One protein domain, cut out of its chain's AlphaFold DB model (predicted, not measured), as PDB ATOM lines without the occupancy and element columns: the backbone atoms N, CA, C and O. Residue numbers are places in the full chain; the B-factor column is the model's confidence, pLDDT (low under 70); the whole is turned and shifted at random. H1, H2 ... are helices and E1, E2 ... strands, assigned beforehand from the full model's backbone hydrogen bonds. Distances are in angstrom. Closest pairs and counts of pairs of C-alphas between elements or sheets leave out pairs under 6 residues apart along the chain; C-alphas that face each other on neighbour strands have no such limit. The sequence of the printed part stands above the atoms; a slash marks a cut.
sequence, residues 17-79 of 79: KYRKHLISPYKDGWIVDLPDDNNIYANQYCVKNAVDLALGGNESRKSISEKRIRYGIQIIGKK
ATOM      1  N   LYS A  17     107.447 138.326 159.212       83.06
ATOM      2  CA  LYS A  17     106.605 137.491 160.074       83.06
ATOM      3  C   LYS A  17     107.473 136.549 160.907       83.06
ATOM      4  O   LYS A  17     108.408 135.944 160.383       83.06
ATOM      5  N   TYR A  18     107.149 136.398 162.184       82.25
ATOM      6  CA  TYR A  18     107.759 135.428 163.092       82.25
ATOM      7  C   TYR A  18     106.674 134.807 163.973       82.25
ATOM      8  O   TYR A  18     105.879 135.532 164.557       82.25
ATOM      9  N   ARG A  19     106.603 133.468 164.034       75.19
ATOM     10  CA  ARG A  19     105.569 132.731 164.790       75.19
ATOM     11  C   ARG A  19     104.131 133.218 164.540       75.19
ATOM     12  O   ARG A  19     103.331 133.314 165.455       75.19
ATOM     13  N   LYS A  20     103.806 133.513 163.275       81.62
ATOM     14  CA  LYS A  20     102.518 134.086 162.821       81.62
ATOM     15  C   LYS A  20     102.247 135.535 163.266       81.62
ATOM     16  O   LYS A  20     101.270 136.106 162.798       81.62
ATOM     17  N   HIS A  21     103.141 136.156 164.035       81.81
ATOM     18  CA  HIS A  21     103.081 137.572 164.393       81.81
ATOM     19  C   HIS A  21     103.880 138.424 163.413       81.81
ATOM     20  O   HIS A  21     104.934 138.014 162.910       81.81
ATOM     21  N   LEU A  22     103.372 139.617 163.119       84.25
ATOM     22  CA  LEU A  22     104.072 140.579 162.286       84.25
ATOM     23  C   LEU A  22     105.045 141.378 163.156       84.25
ATOM     24  O   LEU A  22     104.657 141.973 164.156       84.25
ATOM     25  N   ILE A  23     106.316 141.380 162.766       86.38
ATOM     26  CA  ILE A  23     107.355 142.207 163.366       86.38
ATOM     27  C   ILE A  23     107.612 143.368 162.419       86.38
ATOM     28  O   ILE A  23     108.076 143.168 161.291       86.38
ATOM     29  N   SER A  24     107.334 144.576 162.890       83.56
ATOM     30  CA  SER A  24     107.463 145.798 162.103       83.56
ATOM     31  C   SER A  24     108.530 146.700 162.712       83.56
ATOM     32  O   SER A  24     108.638 146.792 163.936       83.56
ATOM     33  N   PRO A  25     109.353 147.369 161.898       83.19
ATOM     34  CA  PRO A  25     110.215 148.418 162.418       83.19
ATOM     35  C   PRO A  25     109.370 149.599 162.895       83.19
ATOM     36  O   PRO A  25     108.381 149.968 162.262       83.19
ATOM     37  N   TYR A  26     109.782 150.218 163.994       80.62
ATOM     38  CA  TYR A  26     109.124 151.402 164.530       80.62
ATOM     39  C   TYR A  26     110.175 152.368 165.061       80.62
ATOM     40  O   TYR A  26     110.856 152.064 166.042       80.62
ATOM     41  N   LYS A  27     110.316 153.525 164.401       80.25
ATOM     42  CA  LYS A  27     111.389 154.500 164.664       80.25
ATOM     43  C   LYS A  27     112.759 153.790 164.701       80.25
ATOM     44  O   LYS A  27     113.140 153.114 163.740       80.25
ATOM     45  N   ASP A  28     113.460 153.870 165.827       81.62
ATOM     46  CA  ASP A  28     114.769 153.246 166.033       81.62
ATOM     47  C   ASP A  28     114.699 151.767 166.434       81.62
ATOM     48  O   ASP A  28     115.697 151.054 166.326       81.62
ATOM     49  N   GLY A  29     113.519 151.266 166.793       84.75
ATOM     50  CA  GLY A  29     113.319 149.910 167.282       84.75
ATOM     51  C   GLY A  29     112.447 149.036 166.388       84.75
ATOM     52  O   GLY A  29     112.291 149.245 165.179       84.75
ATOM     53  N   TRP A  30     111.893 148.016 167.025       85.00
ATOM     54  CA  TRP A  30     111.027 147.011 166.446       85.00
ATOM     55  C   TRP A  30     109.838 146.774 167.363       85.00
ATOM     56  O   TRP A  30     110.000 146.673 168.575       85.00
ATOM     57  N   ILE A  31     108.659 146.655 166.776       84.31
ATOM     58  CA  ILE A  31     107.415 146.349 167.475       84.31
ATOM     59  C   ILE A  31     106.856 145.035 166.964       84.31
ATOM     60  O   ILE A  31     107.223 144.545 165.889       84.31
ATOM     61  N   VAL A  32     105.946 144.490 167.747       84.56
ATOM     62  CA  VAL A  32     105.301 143.222 167.481       84.56
ATOM     63  C   VAL A  32     103.795 143.428 167.440       84.56
ATOM     64  O   VAL A  32     103.252 144.225 168.195       84.56
ATOM     65  N   ASP A  33     103.130 142.717 166.538       80.62
ATOM     66  CA  ASP A  33     101.671 142.659 166.473       80.62
ATOM     67  C   ASP A  33     101.169 141.556 167.426       80.62
ATOM     68  O   ASP A  33     100.867 140.424 167.026       80.62
ATOM     69  N   LEU A  34     101.229 141.854 168.727       78.50
ATOM     70  CA  LEU A  34     100.642 141.069 169.813       78.50
ATOM     71  C   LEU A  34      99.709 142.002 170.604       78.50
ATOM     72  O   LEU A  34     100.124 143.112 170.933       78.50
ATOM     73  N   PRO A  35      98.476 141.574 170.931       70.75
ATOM     74  CA  PRO A  35      97.497 142.426 171.613       70.75
ATOM     75  C   PRO A  35      97.947 142.874 173.013       70.75
ATOM     76  O   PRO A  35      97.543 143.942 173.462       70.75
ATOM     77  N   ASP A  36      98.821 142.103 173.664       73.00
ATOM     78  CA  ASP A  36      99.331 142.382 175.013       73.00
ATOM     79  C   ASP A  36     100.721 143.047 175.033       73.00
ATOM     80  O   ASP A  36     101.251 143.335 176.109       73.00
ATOM     81  N   ASP A  37     101.344 143.299 173.872       74.12
ATOM     82  CA  ASP A  37     102.722 143.797 173.802       74.12
ATOM     83  C   ASP A  37     102.827 145.169 173.120       74.12
ATOM     84  O   ASP A  37     102.828 145.296 171.897       74.12
ATOM     85  N   ASN A  38     102.986 146.210 173.944       77.31
ATOM     86  CA  ASN A  38     103.259 147.585 173.505       77.31
ATOM     87  C   ASN A  38     104.746 147.964 173.616       77.31
ATOM     88  O   ASN A  38     105.088 149.149 173.601       77.31
ATOM     89  N   ASN A  39     105.651 146.994 173.764       82.12
ATOM     90  CA  ASN A  39     107.070 147.286 173.925       82.12
ATOM     91  C   ASN A  39     107.758 147.547 172.576       82.12
ATOM     92  O   ASN A  39     107.510 146.893 171.562       82.12
ATOM     93  N   ILE A  40     108.683 148.506 172.586       84.06
ATOM     94  CA  ILE A  40     109.575 148.809 171.470       84.06
ATOM     95  C   ILE A  40     110.923 148.166 171.776       84.06
ATOM     96  O   ILE A  40     111.631 148.565 172.700       84.06
ATOM     97  N   TYR A  41     111.301 147.181 170.978       84.81
ATOM     98  CA  TYR A  41     112.527 146.415 171.151       84.81
ATOM     99  C   TYR A  41     113.687 147.003 170.354       84.81
ATOM    100  O   TYR A  41     113.523 147.440 169.215       84.81
ATOM    101  N   ALA A  42     114.894 146.940 170.917       83.81
ATOM    102  CA  ALA A  42     116.081 147.521 170.288       83.81
ATOM    103  C   ALA A  42     116.483 146.847 168.976       83.81
ATOM    104  O   ALA A  42     116.955 147.485 168.037       83.81
ATOM    105  N   ASN A  43     116.307 145.530 168.905       84.44
ATOM    106  CA  ASN A  43     116.818 144.727 167.809       84.44
ATOM    107  C   ASN A  43     115.848 143.597 167.459       84.44
ATOM    108  O   ASN A  43     115.053 143.160 168.293       84.44
ATOM    109  N   GLN A  44     115.969 143.055 166.246       81.88
ATOM    110  CA  GLN A  44     115.140 141.943 165.768       81.88
ATOM    111  C   GLN A  44     115.239 140.710 166.672       81.88
ATOM    112  O   GLN A  44     114.279 139.957 166.815       81.88
ATOM    113  N   TYR A  45     116.412 140.479 167.265       82.81
ATOM    114  CA  TYR A  45     116.647 139.362 168.178       82.81
ATOM    115  C   TYR A  45     115.881 139.523 169.495       82.81
ATOM    116  O   TYR A  45     115.317 138.544 169.979       82.81
ATOM    117  N   CYS A  46     115.804 140.751 170.018       83.94
ATOM    118  CA  CYS A  46     115.079 141.075 171.246       83.94
ATOM    119  C   CYS A  46     113.576 140.837 171.070       83.94
ATOM    120  O   CYS A  46     112.970 140.173 171.904       83.94
ATOM    121  N   VAL A  47     113.005 141.280 169.941       83.06
ATOM    122  CA  VAL A  47     111.591 141.020 169.618       83.06
ATOM    123  C   VAL A  47     111.314 139.526 169.560       83.06
ATOM    124  O   VAL A  47     110.361 139.049 170.155       83.06
ATOM    125  N   LYS A  48     112.155 138.759 168.855       82.44
ATOM    126  CA  LYS A  48     111.966 137.308 168.742       82.44
ATOM    127  C   LYS A  48     112.011 136.641 170.117       82.44
ATOM    128  O   LYS A  48     111.240 135.721 170.356       82.44
ATOM    129  N   ASN A  49     112.903 137.092 171.007       81.88
ATOM    130  CA  ASN A  49     112.995 136.581 172.378       81.88
ATOM    131  C   ASN A  49     111.723 136.893 173.172       81.88
ATOM    132  O   ASN A  49     111.224 136.018 173.871       81.88
ATOM    133  N   ALA A  50     111.179 138.098 173.024       81.00
ATOM    134  CA  ALA A  50     109.930 138.472 173.668       81.00
ATOM    135  C   ALA A  50     108.727 137.688 173.130       81.00
ATOM    136  O   ALA A  50     107.931 137.193 173.918       81.00
ATOM    137  N   VAL A  51     108.641 137.477 171.812       81.69
ATOM    138  CA  VAL A  51     107.617 136.612 171.199       81.69
ATOM    139  C   VAL A  51     107.728 135.179 171.716       81.69
ATOM    140  O   VAL A  51     106.716 134.540 171.989       81.69
ATOM    141  N   ASP A  52     108.950 134.663 171.865       80.25
ATOM    142  CA  ASP A  52     109.171 133.319 172.402       80.25
ATOM    143  C   ASP A  52     108.772 133.210 173.884       80.25
ATOM    144  O   ASP A  52     108.239 132.178 174.295       80.25
ATOM    145  N   LEU A  53     108.959 134.279 174.664       80.75
ATOM    146  CA  LEU A  53     108.513 134.365 176.055       80.75
ATOM    147  C   LEU A  53     106.983 134.480 176.158       80.75
ATOM    148  O   LEU A  53     106.376 133.763 176.949       80.75
ATOM    149  N   ALA A  54     106.357 135.316 175.325       77.88
ATOM    150  CA  ALA A  54     104.909 135.532 175.306       77.88
ATOM    151  C   ALA A  54     104.122 134.279 174.886       77.88
ATOM    152  O   ALA A  54     103.058 134.001 175.427       77.88
ATOM    153  N   LEU A  55     104.659 133.491 173.952       76.69
ATOM    154  CA  LEU A  55     104.023 132.264 173.457       76.69
ATOM    155  C   LEU A  55     104.362 131.012 174.286       76.69
ATOM    156  O   LEU A  55     104.064 129.899 173.856       76.69
ATOM    157  N   GLY A  56     104.979 131.171 175.462       66.25
ATOM    158  CA  GLY A  56     105.171 130.073 176.411       66.25
ATOM    159  C   GLY A  56     106.239 129.051 176.012       66.25
ATOM    160  O   GLY A  56     106.104 127.870 176.326       66.25
ATOM    161  N   GLY A  57     107.309 129.469 175.331       63.56
ATOM    162  CA  GLY A  57     108.469 128.605 175.114       63.56
ATOM    163  C   GLY A  57     109.312 128.979 173.904       63.56
ATOM    164  O   GLY A  57     108.807 129.477 172.895       63.56
ATOM    165  N   ASN A  58     110.608 128.660 173.972       57.97
ATOM    166  CA  ASN A  58     111.478 128.705 172.802       57.97
ATOM    167  C   ASN A  58     110.953 127.719 171.766       57.97
ATOM    168  O   ASN A  58     110.729 126.547 172.067       57.97
ATOM    169  N   GLU A  59     110.757 128.189 170.536       52.66
ATOM    170  CA  GLU A  59     110.564 127.290 169.408       52.66
ATOM    171  C   GLU A  59     111.706 126.282 169.453       52.66
ATOM    172  O   GLU A  59     112.855 126.714 169.543       52.66
ATOM    173  N   SER A  60     111.373 124.990 169.487       48.97
ATOM    174  CA  SER A  60     112.244 123.821 169.635       48.97
ATOM    175  C   SER A  60     113.351 123.771 168.576       48.97
ATOM    176  O   SER A  60     113.416 122.886 167.728       48.97
ATOM    177  N   ARG A  61     114.233 124.763 168.583       52.69
ATOM    178  CA  ARG A  61     115.399 124.895 167.738       52.69
ATOM    179  C   ARG A  61     116.546 124.496 168.635       52.69
ATOM    180  O   ARG A  61     116.814 125.158 169.631       52.69
ATOM    181  N   LYS A  62     117.181 123.389 168.255       49.25
ATOM    182  CA  LYS A  62     118.330 122.696 168.860       49.25
ATOM    183  C   LYS A  62     119.467 123.569 169.423       49.25
ATOM    184  O   LYS A  62     120.365 123.031 170.053       49.25
ATOM    185  N   SER A  63     119.444 124.879 169.232       56.72
ATOM    186  CA  SER A  63     120.276 125.844 169.932       56.72
ATOM    187  C   SER A  63     119.680 127.242 169.752       56.72
ATOM    188  O   SER A  63     119.413 127.695 168.635       56.72
ATOM    189  N   ILE A  64     119.463 127.957 170.857       64.69
ATOM    190  CA  ILE A  64     119.276 129.410 170.801       64.69
ATOM    191  C   ILE A  64     120.596 129.979 170.278       64.69
ATOM    192  O   ILE A  64     121.662 129.620 170.774       64.69
ATOM    193  N   SER A  65     120.554 130.842 169.261       71.06
ATOM    194  CA  SER A  65     121.793 131.430 168.752       71.06
ATOM    195  C   SER A  65     122.475 132.256 169.845       71.06
ATOM    196  O   SER A  65     121.813 133.011 170.558       71.06
ATOM    197  N   GLU A  66     123.803 132.177 169.948       72.88
ATOM    198  CA  GLU A  66     124.584 132.932 170.945       72.88
ATOM    199  C   GLU A  66     124.273 134.432 170.923       72.88
ATOM    200  O   GLU A  66     124.254 135.088 171.959       72.88
ATOM    201  N   LYS A  67     123.954 134.977 169.742       74.44
ATOM    202  CA  LYS A  67     123.499 136.363 169.586       74.44
ATOM    203  C   LYS A  67     122.213 136.626 170.376       74.44
ATOM    204  O   LYS A  67     122.132 137.626 171.076       74.44
ATOM    205  N   ARG A  68     121.218 135.740 170.302       72.38
ATOM    206  CA  ARG A  68     119.947 135.898 171.029       72.38
ATOM    207  C   ARG A  68     120.126 135.787 172.542       72.38
ATOM    208  O   ARG A  68     119.454 136.524 173.255       72.38
ATOM    209  N   ILE A  69     121.044 134.935 173.004       74.69
ATOM    210  CA  ILE A  69     121.412 134.830 174.425       74.69
ATOM    211  C   ILE A  69     122.112 136.117 174.878       74.69
ATOM    212  O   ILE A  69     121.726 136.706 175.879       74.69
ATOM    213  N   ARG A  70     123.093 136.591 174.100       76.69
ATOM    214  CA  ARG A  70     123.891 137.784 174.419       76.69
ATOM    215  C   ARG A  70     123.056 139.060 174.490       76.69
ATOM    216  O   ARG A  70     123.279 139.875 175.374       76.69
ATOM    217  N   TYR A  71     122.139 139.259 173.543       76.00
ATOM    218  CA  TYR A  71     121.318 140.473 173.503       76.00
ATOM    219  C   TYR A  71     120.167 140.454 174.517       76.00
ATOM    220  O   TYR A  71     119.758 141.517 174.971       76.00
ATOM    221  N   GLY A  72     119.632 139.280 174.874       76.06
ATOM    222  CA  GLY A  72     118.486 139.181 175.781       76.06
ATOM    223  C   GLY A  72     117.233 139.888 175.245       76.06
ATOM    224  O   GLY A  72     116.995 139.928 174.033       76.06
ATOM    225  N   ILE A  73     116.400 140.415 176.148       80.75
ATOM    226  CA  ILE A  73     115.238 141.252 175.818       80.75
ATOM    227  C   ILE A  73     115.579 142.690 176.211       80.75
ATOM    228  O   ILE A  73     115.541 143.047 177.383       80.75
ATOM    229  N   GLN A  74     115.931 143.513 175.224       82.62
ATOM    230  CA  GLN A  74     116.172 144.945 175.421       82.62
ATOM    231  C   GLN A  74     114.999 145.758 174.888       82.62
ATOM    232  O   GLN A  74     114.708 145.728 173.686       82.62
ATOM    233  N   ILE A  75     114.363 146.493 175.794       83.50
ATOM    234  CA  ILE A  75     113.236 147.384 175.525       83.50
ATOM    235  C   ILE A  75     113.773 148.819 175.539       83.50
ATOM    236  O   ILE A  75     114.372 149.244 176.521       83.50
ATOM    237  N   ILE A  76     113.586 149.546 174.439       83.81
ATOM    238  CA  ILE A  76     113.967 150.963 174.301       83.81
ATOM    239  C   ILE A  76     112.846 151.874 174.813       83.81
ATOM    240  O   ILE A  76     113.101 152.982 175.274       83.81
ATOM    241  N   GLY A  77     111.597 151.419 174.750       80.81
ATOM    242  CA  GLY A  77     110.457 152.195 175.213       80.81
ATOM    243  C   GLY A  77     109.148 151.448 175.032       80.81
ATOM    244  O   GLY A  77     109.135 150.248 174.754       80.81
ATOM    245  N   LYS A  78     108.048 152.177 175.176       81.00
ATOM    246  CA  LYS A  78     106.692 151.683 174.937       81.00
ATOM    247  C   LYS A  78     105.993 152.590 173.930       81.00
ATOM    248  O   LYS A  78     106.324 153.774 173.848       81.00
ATOM    249  N   LYS A  79     105.110 152.002 173.132       68.19
ATOM    250  CA  LYS A  79     104.223 152.715 172.210       68.19
ATOM    251  C   LYS A  79     103.016 153.274 172.955       68.19
ATOM    252  O   LYS A  79     102.546 152.587 173.887       68.19
TER     253      LYS A  79
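This is residues 17 to 79 of the 79 residues of an uncharacterized protein of uncultured Ruminococcus sp (UniProt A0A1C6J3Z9). A helix, H1, lies in the middle, with two small antiparallel strand pairs packed next to each other on one side of it, E1 with E2 and E3 with E4, and a short helix, H2, on its other side. Residues 55 to 65 loop widely from H1 to H2 and reach the end of the long axis opposite E4. The printed part has 63 residues, with named elements in the order E1, E2, E3, H1, H2, E4; the class is mixed, helices and strands, with 17 residues in each kind. It is compact, with a radius of gyration of the C-alphas of 11.0 A and spans of 33 by 22 by 16 A.

E1 takes residues 21 to 26, 15.1 A long, and begins with C-alpha 21 at (103.081, 137.572, 164.393). E2 takes residues 29 to 32, 10.4 A long, and E3 residues 39 to 41, 6.2 A long. H1 takes residues 44 to 54, 15.4 A long, with C-alpha 44 at (115.140, 141.943, 165.768). H2 takes residues 66 to 71, 8.6 A long. E4 takes residues 75 to 78, 7.9 A long, and ends with C-alpha 78 at (106.692, 151.683, 174.937).

E1 and E2 form a hairpin, antiparallel at 154 degrees between their directions; N 24 and O 31, 3.0 A apart, and N 29 and O 26, 2.9 A apart, are within hydrogen-bond range. Residues 17 to 18 pair briefly with residues 21 to 22 of E1, antiparallel. E3 and E4 are antiparallel neighbours at 149 degrees, with N 40 and O 77 within hydrogen-bond range at 2.8 A. Between the two sheets, the closest C-alphas of E2 and E3 are those of Trp 30 and Tyr 41, 5.0 A apart. The closest C-alphas of H1 and E2 are those of Trp 30 and Gln 44, 6.6 A apart; those of H1 and E3 are Tyr 41 and Val 47, 5.7 A apart. H1 and H2 touch, about perpendicular at 87 degrees, with the C-alphas of Tyr 45 and Arg 68 the closest at 5.6 A. H2 is apart from E1, E2 and E3. In H1 and H2 every O i to N i+4 pair is within hydrogen-bond range.

The two C-alphas farthest apart are those of Lys 62 and Lys 79, at 33.3 A. The printed part has no cut and ends at the chain's last residue, 79. The link from H1 to H2, with 11 residues, is long; the link from E2 to E3 is short, and those from E1 to E2, E3 to H1 and H2 to E4 are tight. The mean pLDDT of the printed part is 76.8, and residues 56 to 64 and residue 79 are under 70.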